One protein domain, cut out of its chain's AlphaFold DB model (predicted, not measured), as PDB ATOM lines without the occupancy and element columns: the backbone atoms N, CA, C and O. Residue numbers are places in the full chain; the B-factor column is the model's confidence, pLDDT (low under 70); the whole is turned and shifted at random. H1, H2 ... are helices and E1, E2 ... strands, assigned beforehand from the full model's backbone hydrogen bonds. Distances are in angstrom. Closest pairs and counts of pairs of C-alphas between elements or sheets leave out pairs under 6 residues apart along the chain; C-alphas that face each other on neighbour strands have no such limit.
ATOM      1  N   LEU A   2     133.268 144.718 113.319       95.50
ATOM      2  CA  LEU A   2     132.642 145.520 112.273       95.50
ATOM      3  C   LEU A   2     133.143 146.965 112.378       95.50
ATOM      4  O   LEU A   2     132.985 147.571 113.437       95.50
ATOM      5  N   ARG A   3     133.687 147.515 111.289       96.19
ATOM      6  CA  ARG A   3     134.124 148.911 111.183       96.19
ATOM      7  C   ARG A   3     133.750 149.470 109.802       96.19
ATOM      8  O   ARG A   3     134.316 149.029 108.802       96.19
ATOM      9  N   PRO A   4     132.806 150.419 109.707       93.94
ATOM     10  CA  PRO A   4     132.519 151.078 108.440       93.94
ATOM     11  C   PRO A   4     133.672 151.988 107.985       93.94
ATOM     12  O   PRO A   4     134.406 152.532 108.814       93.94
ATOM     13  N   PRO A   5     133.808 152.224 106.671       93.00
ATOM     14  CA  PRO A   5     134.814 153.115 106.118       93.00
ATOM     15  C   PRO A   5     134.535 154.556 106.551       93.00
ATOM     16  O   PRO A   5     133.404 155.033 106.462       93.00
ATOM     17  N   GLY A   6     135.576 155.243 107.022       92.50
ATOM     18  CA  GLY A   6     135.471 156.614 107.533       92.50
ATOM     19  C   GLY A   6     134.744 156.741 108.878       92.50
ATOM     20  O   GLY A   6     134.523 157.860 109.327       92.50
ATOM     21  N   GLY A   7     134.366 155.628 109.515       89.56
ATOM     22  CA  GLY A   7     133.797 155.623 110.858       89.56
ATOM     23  C   GLY A   7     134.880 155.513 111.931       89.56
ATOM     24  O   GLY A   7     135.795 154.703 111.812       89.56
ATOM     25  N   GLU A   8     134.738 156.282 113.009       93.75
ATOM     26  CA  GLU A   8     135.576 156.187 114.218       93.75
ATOM     27  C   GLU A   8     134.957 155.261 115.281       93.75
ATOM     28  O   GLU A   8     135.177 155.424 116.479       93.75
ATOM     29  N   TRP A   9     134.131 154.302 114.854       93.38
ATOM     30  CA  TRP A   9     133.440 153.374 115.742       93.38
ATOM     31  C   TRP A   9     133.585 151.931 115.279       93.38
ATOM     32  O   TRP A   9     133.699 151.631 114.088       93.38
ATOM     33  N   GLU A  10     133.531 151.029 116.253       93.88
ATOM     34  CA  GLU A  10     133.607 149.588 116.059       93.88
ATOM     35  C   GLU A  10     132.499 148.894 116.831       93.88
ATOM     36  O   GLU A  10     132.120 149.309 117.926       93.88
ATOM     37  N   ALA A  11     132.005 147.802 116.262       93.06
ATOM     38  CA  ALA A  11     131.101 146.900 116.949       93.06
ATOM     39  C   ALA A  11     131.617 145.466 116.849       93.06
ATOM     40  O   ALA A  11     132.205 145.056 115.843       93.06
ATOM     41  N   VAL A  12     131.365 144.666 117.880       93.75
ATOM     42  CA  VAL A  12     131.549 143.219 117.792       93.75
ATOM     43  C   VAL A  12     130.206 142.583 117.478       93.75
ATOM     44  O   VAL A  12     129.192 142.866 118.108       93.75
ATOM     45  N   GLY A  13     130.213 141.738 116.457       93.06
ATOM     46  CA  GLY A  13     129.054 140.994 116.009       93.06
ATOM     47  C   GLY A  13     129.468 139.631 115.492       93.06
ATOM     48  O   GLY A  13     130.639 139.396 115.178       93.06
ATOM     49  N   LEU A  14     128.488 138.746 115.393       93.88
ATOM     50  CA  LEU A  14     128.664 137.393 114.896       93.88
ATOM     51  C   LEU A  14     128.284 137.338 113.424       93.88
ATOM     52  O   LEU A  14     127.182 137.735 113.053       93.88
ATOM     53  N   VAL A  15     129.168 136.815 112.577       94.31
ATOM     54  CA  VAL A  15     128.805 136.525 111.187       94.31
ATOM     55  C   VAL A  15     127.882 135.310 111.190       94.31
ATOM     56  O   VAL A  15     128.326 134.191 111.424       94.31
ATOM     57  N   THR A  16     126.594 135.529 110.944       92.69
ATOM     58  CA  THR A  16     125.581 134.460 110.909       92.69
ATOM     59  C   THR A  16     125.406 133.892 109.512       92.69
ATOM     60  O   THR A  16     125.005 132.740 109.353       92.69
ATOM     61  N   ARG A  17     125.728 134.687 108.484       92.00
ATOM     62  CA  ARG A  17     125.652 134.269 107.087       92.00
ATOM     63  C   ARG A  17     126.835 134.815 106.280       92.00
ATOM     64  O   ARG A  17     127.036 136.031 106.257       92.00
ATOM     65  N   PRO A  18     127.589 133.956 105.570       90.06
ATOM     66  CA  PRO A  18     128.781 134.372 104.829       90.06
ATOM     67  C   PRO A  18     128.488 134.996 103.454       90.06
ATOM     68  O   PRO A  18     129.397 135.536 102.836       90.06
ATOM     69  N   THR A  19     127.260 134.907 102.946       90.00
ATOM     70  CA  THR A  19     126.867 135.456 101.637       90.00
ATOM     71  C   THR A  19     125.420 135.920 101.672       90.00
ATOM     72  O   THR A  19     124.645 135.401 102.463       90.00
ATOM     73  N   VAL A  20     125.022 136.850 100.809       89.44
ATOM     74  CA  VAL A  20     123.631 137.324 100.671       89.44
ATOM     75  C   VAL A  20     122.949 136.849  99.383       89.44
ATOM     76  O   VAL A  20     121.855 137.310  99.069       89.44
ATOM     77  N   ALA A  21     123.584 135.946  98.627       88.31
ATOM     78  CA  ALA A  21     123.129 135.532  97.296       88.31
ATOM     79  C   ALA A  21     121.683 134.997  97.271       88.31
ATOM     80  O   ALA A  21     120.915 135.351  96.379       88.31
ATOM     81  N   ASP A  22     121.296 134.226  98.290       88.25
ATOM     82  CA  ASP A  22     119.975 133.582  98.392       88.25
ATOM     83  C   ASP A  22     118.945 134.429  99.167       88.25
ATOM     84  O   ASP A  22     117.986 133.892  99.716       88.25
ATOM     85  N   LEU A  23     119.166 135.741  99.323       87.69
ATOM     86  CA  LEU A  23     118.165 136.633  99.919       87.69
ATOM     87  C   LEU A  23     117.146 137.119  98.870       87.69
ATOM     88  O   LEU A  23     117.499 137.269  97.694       87.69
ATOM     89  N   PRO A  24     115.895 137.418  99.282       89.75
ATOM     90  CA  PRO A  24     114.869 137.969  98.399       89.75
ATOM     91  C   PRO A  24     115.309 139.229  97.636       89.75
ATOM     92  O   PRO A  24     116.316 139.880  97.943       89.75
ATOM     93  N   ALA A  25     114.535 139.597  96.614       82.38
ATOM     94  CA  ALA A  25     114.695 140.892  95.961       82.38
ATOM     95  C   ALA A  25     114.499 142.033  96.983       82.38
ATOM     96  O   ALA A  25     113.669 141.923  97.882       82.38
ATOM     97  N   GLY A  26     115.288 143.104  96.862       86.19
ATOM     98  CA  GLY A  26     115.282 144.247  97.790       86.19
ATOM     99  C   GLY A  26     116.527 144.363  98.678       86.19
ATOM    100  O   GLY A  26     116.837 145.454  99.144       86.19
ATOM    101  N   PHE A  27     117.300 143.285  98.851       88.69
ATOM    102  CA  PHE A  27     118.613 143.357  99.502       88.69
ATOM    103  C   PHE A  27     119.695 143.820  98.528       88.69
ATOM    104  O   PHE A  27     119.727 143.401  97.366       88.69
ATOM    105  N   LEU A  28     120.630 144.630  99.030       88.94
ATOM    106  CA  LEU A  28     121.835 144.980  98.286       88.94
ATOM    107  C   LEU A  28     122.640 143.712  97.987       88.94
ATOM    108  O   LEU A  28     122.916 142.909  98.878       88.94
ATOM    109  N   ARG A  29     123.008 143.542  96.717       87.75
ATOM    110  CA  ARG A  29     123.778 142.394  96.225       87.75
ATOM    111  C   ARG A  29     125.288 142.665  96.294       87.75
ATOM    112  O   ARG A  29     125.714 143.767  96.650       87.75
ATOM    113  N   GLY A  30     126.079 141.645  95.962       89.69
ATOM    114  CA  GLY A  30     127.545 141.676  95.969       89.69
ATOM    115  C   GLY A  30     128.160 140.870  97.114       89.69
ATOM    116  O   GLY A  30     127.466 140.091  97.771       89.69
ATOM    117  N   ASP A  31     129.461 141.063  97.344       94.00
ATOM    118  CA  ASP A  31     130.199 140.403  98.426       94.00
ATOM    119  C   ASP A  31     129.860 141.035  99.782       94.00
ATOM    120  O   ASP A  31     130.458 142.016 100.237       94.00
ATOM    121  N   ARG A  32     128.802 140.503 100.395       94.50
ATOM    122  CA  ARG A  32     128.255 140.978 101.664       94.50
ATOM    123  C   ARG A  32     128.008 139.823 102.610       94.50
ATOM    124  O   ARG A  32     127.668 138.713 102.201       94.50
ATOM    125  N   VAL A  33     128.104 140.138 103.892       96.06
ATOM    126  CA  VAL A  33     127.881 139.212 104.999       96.06
ATOM    127  C   VAL A  33     126.760 139.720 105.895       96.06
ATOM    128  O   VAL A  33     126.550 140.930 106.012       96.06
ATOM    129  N   ALA A  34     126.041 138.795 106.527       95.69
ATOM    130  CA  ALA A  34     125.099 139.126 107.588       95.69
ATOM    131  C   ALA A  34     125.822 139.063 108.935       95.69
ATOM    132  O   ALA A  34     126.411 138.033 109.280       95.69
ATOM    133  N   VAL A  35     125.767 140.160 109.684       95.50
ATOM    134  CA  VAL A  35     126.367 140.285 111.011       95.50
ATOM    135  C   VAL A  35     125.257 140.523 112.025       95.50
ATOM    136  O   VAL A  35     124.523 141.504 111.927       95.50
ATOM    137  N   TYR A  36     125.133 139.625 112.997       93.50
ATOM    138  CA  TYR A  36     124.240 139.774 114.138       93.50
ATOM    139  C   TYR A  36     124.936 140.555 115.255       93.50
ATOM    140  O   TYR A  36     126.014 140.174 115.712       93.50
ATOM    141  N   LEU A  37     124.308 141.646 115.681       92.75
ATOM    142  CA  LEU A  37     124.731 142.529 116.759       92.75
ATOM    143  C   LEU A  37     123.839 142.264 117.979       92.75
ATOM    144  O   LEU A  37     122.718 142.781 118.021       92.75
ATOM    145  N   PRO A  38     124.283 141.437 118.942       86.94
ATOM    146  CA  PRO A  38     123.502 141.149 120.139       86.94
ATOM    147  C   PRO A  38     123.284 142.416 120.978       86.94
ATOM    148  O   PRO A  38     124.218 143.170 121.242       86.94
ATOM    149  N   MET A  39     122.045 142.623 121.420       84.62
ATOM    150  CA  MET A  39     121.693 143.578 122.473       84.62
ATOM    151  C   MET A  39     121.484 142.807 123.789       84.62
ATOM    152  O   MET A  39     121.281 141.590 123.774       84.62
ATOM    153  N   GLY A  40     121.554 143.499 124.931       74.12
ATOM    154  CA  GLY A  40     121.268 142.926 126.249       74.12
ATOM    155  C   GLY A  40     119.913 142.201 126.323       74.12
ATOM    156  O   GLY A  40     118.987 142.481 125.565       74.12
ATOM    157  N   TYR A  41     119.829 141.266 127.271       71.12
ATOM    158  CA  TYR A  41     118.970 140.069 127.336       71.12
ATOM    159  C   TYR A  41     117.427 140.193 127.209       71.12
ATOM    160  O   TYR A  41     116.731 139.248 127.556       71.12
ATOM    161  N   MET A  42     116.822 141.275 126.715       57.41
ATOM    162  CA  MET A  42     115.350 141.352 126.557       57.41
ATOM    163  C   MET A  42     114.860 141.943 125.234       57.41
ATOM    164  O   MET A  42     113.660 141.931 124.969       57.41
ATOM    165  N   ILE A  43     115.761 142.414 124.375       66.19
ATOM    166  CA  ILE A  43     115.426 142.909 123.041       66.19
ATOM    167  C   ILE A  43     116.398 142.230 122.085       66.19
ATOM    168  O   ILE A  43     117.607 142.291 122.286       66.19
ATOM    169  N   GLY A  44     115.873 141.500 121.100       76.12
ATOM    170  CA  GLY A  44     116.701 140.809 120.111       76.12
ATOM    171  C   GLY A  44     117.739 141.740 119.477       76.12
ATOM    172  O   GLY A  44     117.564 142.956 119.419       76.12
ATOM    173  N   GLY A  45     118.844 141.169 119.012       87.06
ATOM    174  CA  GLY A  45     119.879 141.930 118.322       87.06
ATOM    175  C   GLY A  45     119.474 142.360 116.912       87.06
ATOM    176  O   GLY A  45     118.502 141.870 116.333       87.06
ATOM    177  N   TYR A  46     120.271 143.247 116.323       91.19
ATOM    178  CA  TYR A  46     120.099 143.662 114.931       91.19
ATOM    179  C   TYR A  46     120.904 142.765 113.998       91.19
ATOM    180  O   TYR A  46     122.051 142.437 114.287       91.19
ATOM    181  N   THR A  47     120.341 142.416 112.840       93.69
ATOM    182  CA  THR A  47     121.126 141.839 111.740       93.69
ATOM    183  C   THR A  47     121.428 142.931 110.726       93.69
ATOM    184  O   THR A  47     120.508 143.497 110.139       93.69
ATOM    185  N   VAL A  48     122.709 143.216 110.502       94.25
ATOM    186  CA  VAL A  48     123.168 144.188 109.503       94.25
ATOM    187  C   VAL A  48     123.843 143.482 108.330       94.25
ATOM    188  O   VAL A  48     124.545 142.487 108.510       94.25
ATOM    189  N   PHE A  49     123.632 144.002 107.119       95.31
ATOM    190  CA  PHE A  49     124.215 143.471 105.885       95.31
ATOM    191  C   PHE A  49     125.271 144.429 105.358       95.31
ATOM    192  O   PHE A  49     124.958 145.500 104.831       95.31
ATOM    193  N   VAL A  50     126.528 144.031 105.476       95.25
ATOM    194  CA  VAL A  50     127.670 144.909 105.203       95.25
ATOM    195  C   VAL A  50     128.591 144.287 104.160       95.25
ATOM    196  O   VAL A  50     128.620 143.059 104.041       95.25
ATOM    197  N   PRO A  51     129.328 145.100 103.381       95.75
ATOM    198  CA  PRO A  51     130.433 144.601 102.572       95.75
ATOM    199  C   PRO A  51     131.415 143.802 103.428       95.75
ATOM    200  O   PRO A  51     131.674 144.165 104.578       95.75
ATOM    201  N   ARG A  52     131.965 142.722 102.870       94.94
ATOM    202  CA  ARG A  52     132.913 141.855 103.583       94.94
ATOM    203  C   ARG A  52     134.136 142.620 104.096       94.94
ATOM    204  O   ARG A  52     134.581 142.351 105.207       94.94
ATOM    205  N   ASP A  53     134.582 143.633 103.359       95.50
ATOM    206  CA  ASP A  53     135.727 144.481 103.715       95.50
ATOM    207  C   ASP A  53     135.526 145.309 104.997       95.50
ATOM    208  O   ASP A  53     136.488 145.819 105.561       95.50
ATOM    209  N   TRP A  54     134.287 145.452 105.487       96.12
ATOM    210  CA  TRP A  54     134.002 146.153 106.749       96.12
ATOM    211  C   TRP A  54     134.199 145.253 107.969       96.12
ATOM    212  O   TRP A  54     134.083 145.715 109.107       96.12
ATOM    213  N   VAL A  55     134.416 143.954 107.755       95.81
ATOM    214  CA  VAL A  55     134.472 142.960 108.820       95.81
ATOM    215  C   VAL A  55     135.865 142.359 108.894       95.81
ATOM    216  O   VAL A  55     136.367 141.773 107.941       95.81
ATOM    217  N   THR A  56     136.467 142.432 110.075       95.31
ATOM    218  CA  THR A  56     137.745 141.782 110.377       95.31
ATOM    219  C   THR A  56     137.519 140.679 111.413       95.31
ATOM    220  O   THR A  56     136.910 140.951 112.458       95.31
ATOM    221  N   PRO A  57     137.963 139.434 111.160       93.81
ATOM    222  CA  PRO A  57     137.979 138.388 112.178       93.81
ATOM    223  C   PRO A  57     138.825 138.821 113.376       93.81
ATOM    224  O   PRO A  57     139.864 139.453 113.209       93.81
ATOM    225  N   ILE A  58     138.374 138.488 114.580       93.56
ATOM    226  CA  ILE A  58     139.124 138.708 115.819       93.56
ATOM    227  C   ILE A  58     139.318 137.361 116.504       93.56
ATOM    228  O   ILE A  58     138.458 136.489 116.379       93.56
ATOM    229  N   ASP A  59     140.435 137.201 117.209       93.38
ATOM    230  CA  ASP A  59     140.757 135.985 117.958       93.38
ATOM    231  C   ASP A  59     139.959 135.940 119.271       93.38
ATOM    232  O   ASP A  59     140.463 136.204 120.361       93.38
ATOM    233  N   LEU A  60     138.651 135.726 119.140       91.56
ATOM    234  CA  LEU A  60     137.701 135.639 120.240       91.56
ATOM    235  C   LEU A  60     136.725 134.501 119.947       91.56
ATOM    236  O   LEU A  60     136.176 134.414 118.846       91.56
ATOM    237  N   SER A  61     136.480 133.635 120.932       93.56
ATOM    238  CA  SER A  61     135.478 132.582 120.774       93.56
ATOM    239  C   SER A  61     134.074 133.188 120.664       93.56
ATOM    240  O   SER A  61     133.786 134.251 121.216       93.56
ATOM    241  N   VAL A  62     133.172 132.495 119.965       91.12
ATOM    242  CA  VAL A  62     131.769 132.927 119.828       91.12
ATOM    243  C   VAL A  62     131.087 133.036 121.194       91.12
ATOM    244  O   VAL A  62     130.338 133.980 121.432       91.12
ATOM    245  N   GLU A  63     131.361 132.090 122.094       91.31
ATOM    246  CA  GLU A  63     130.816 132.089 123.453       91.31
ATOM    247  C   GLU A  63     131.266 133.323 124.240       91.31
ATOM    248  O   GLU A  63     130.433 133.999 124.844       91.31
ATOM    249  N   GLU A  64     132.561 133.649 124.190       91.50
ATOM    250  CA  GLU A  64     133.097 134.822 124.878       91.50
ATOM    251  C   GLU A  64     132.531 136.106 124.270       91.50
ATOM    252  O   GLU A  64     132.012 136.947 124.997       91.50
ATOM    253  N   ALA A  65     132.493 136.210 122.937       90.62
ATOM    254  CA  ALA A  65     131.883 137.341 122.243       90.62
ATOM    255  C   ALA A  65     130.421 137.561 122.669       90.62
ATOM    256  O   ALA A  65     130.014 138.695 122.926       90.62
ATOM    257  N   MET A  66     129.630 136.490 122.776       90.00
ATOM    258  CA  MET A  66     128.243 136.556 123.241       90.00
ATOM    259  C   MET A  66     128.160 136.998 124.699       90.00
ATOM    260  O   MET A  66     127.427 137.938 125.003       90.00
ATOM    261  N   ARG A  67     128.930 136.363 125.593       88.12
ATOM    262  CA  ARG A  67     128.972 136.708 127.018       88.12
ATOM    263  C   ARG A  67     129.311 138.181 127.206       88.12
ATOM    264  O   ARG A  67     128.548 138.885 127.862       88.12
ATOM    265  N   SER A  68     130.405 138.651 126.603       90.19
ATOM    266  CA  SER A  68     130.846 140.041 126.712       90.19
ATOM    267  C   SER A  68     129.798 141.000 126.150       90.19
ATOM    268  O   SER A  68     129.485 142.000 126.791       90.19
ATOM    269  N   SER A  69     129.196 140.691 124.996       88.38
ATOM    270  CA  SER A  69     128.204 141.581 124.375       88.38
ATOM    271  C   SER A  69     126.939 141.752 125.218       88.38
ATOM    272  O   SER A  69     126.387 142.848 125.289       88.38
ATOM    273  N   LEU A  70     126.495 140.696 125.905       86.38
ATOM    274  CA  LEU A  70     125.310 140.740 126.768       86.38
ATOM    275  C   LEU A  70     125.496 141.623 128.006       86.38
ATOM    276  O   LEU A  70     124.517 142.161 128.522       86.38
ATOM    277  N   ILE A  71     126.738 141.785 128.464       87.88
ATOM    278  CA  ILE A  71     127.102 142.635 129.603       87.88
ATOM    279  C   ILE A  71     127.779 143.940 129.166       87.88
ATOM    280  O   ILE A  71     128.490 144.547 129.960       87.88
ATOM    281  N   ALA A  72     127.602 144.366 127.911       87.75
ATOM    282  CA  ALA A  72     128.198 145.590 127.366       87.75
ATOM    283  C   ALA A  72     129.727 145.684 127.554       87.75
ATOM    284  O   ALA A  72     130.270 146.759 127.804       87.75
ATOM    285  N   TRP A  73     130.425 144.551 127.451       87.81
ATOM    286  CA  TRP A  73     131.873 144.455 127.636       87.81
ATOM    287  C   TRP A  73     132.362 144.906 129.023       87.81
ATOM    288  O   TRP A  73     133.526 145.279 129.177       87.81
ATOM    289  N   MET A  74     131.491 144.875 130.043       87.06
ATOM    290  CA  MET A  74     131.858 145.232 131.414       87.06
ATOM    291  C   MET A  74     133.063 144.407 131.874       87.06
ATOM    292  O   MET A  74     132.984 143.193 132.058       87.06
ATOM    293  N   GLY A  75     134.193 145.090 132.071       80.12
ATOM    294  CA  GLY A  75     135.388 144.480 132.633       80.12
ATOM    295  C   GLY A  75     135.182 144.084 134.102       80.12
ATOM    296  O   GLY A  75     134.278 144.605 134.766       80.12
TER     297      GLY A  75
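AT A GLANCE: This is residues 2 to 75 of the 142 residues of an uncharacterized protein of Tepidimonas charontis (UniProt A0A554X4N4). This domain has little regular structure: a small antiparallel sheet, E1 - E2 - E3, set among long loops, with one short helix, H1, off one end. Mixed in class, it has 74 printed residues, 25 in named elements, in chain order E1, E2, E3, H1; the strands form a meander, each the antiparallel neighbour of the one before. It is only just compact, close to loose, with a radius of gyration of the C-alphas of 13.1 A and spans of 40 by 28 by 20 A.

IN THESE COORDINATES: Find C-alpha 14 at (128.664, 137.393, 114.896), where E1, residues 14 to 17, begins, 8.9 A long. E2, residues 32 to 37, runs 15.6 A; E3, residues 46 to 51, 16.1 A. H1, residues 62 to 70, runs 12.3 A to C-alpha 70 at (125.310, 140.740, 126.768).

HOW THE PARTS SIT: Look at N 14 and O 36, 2.9 A apart, in hairpin E1 and E2, directions 137 degrees apart. In hairpin E2 and E3, at 151 degrees, find N 35 and O 48, 2.9 A. H1 only grazes the sheet; its closest C-alphas with E1, Val 62 and Leu 14, are 7.3 A apart. In H1 every O i to N i+4 pair is within hydrogen-bond range.

THE WHOLE: The farthest C-alphas, Ala 25 and Gly 75, are 42.3 A apart. The printed part has no cut; E1 to E2 is a long link. Residues 42 to 43 have pLDDT under 70.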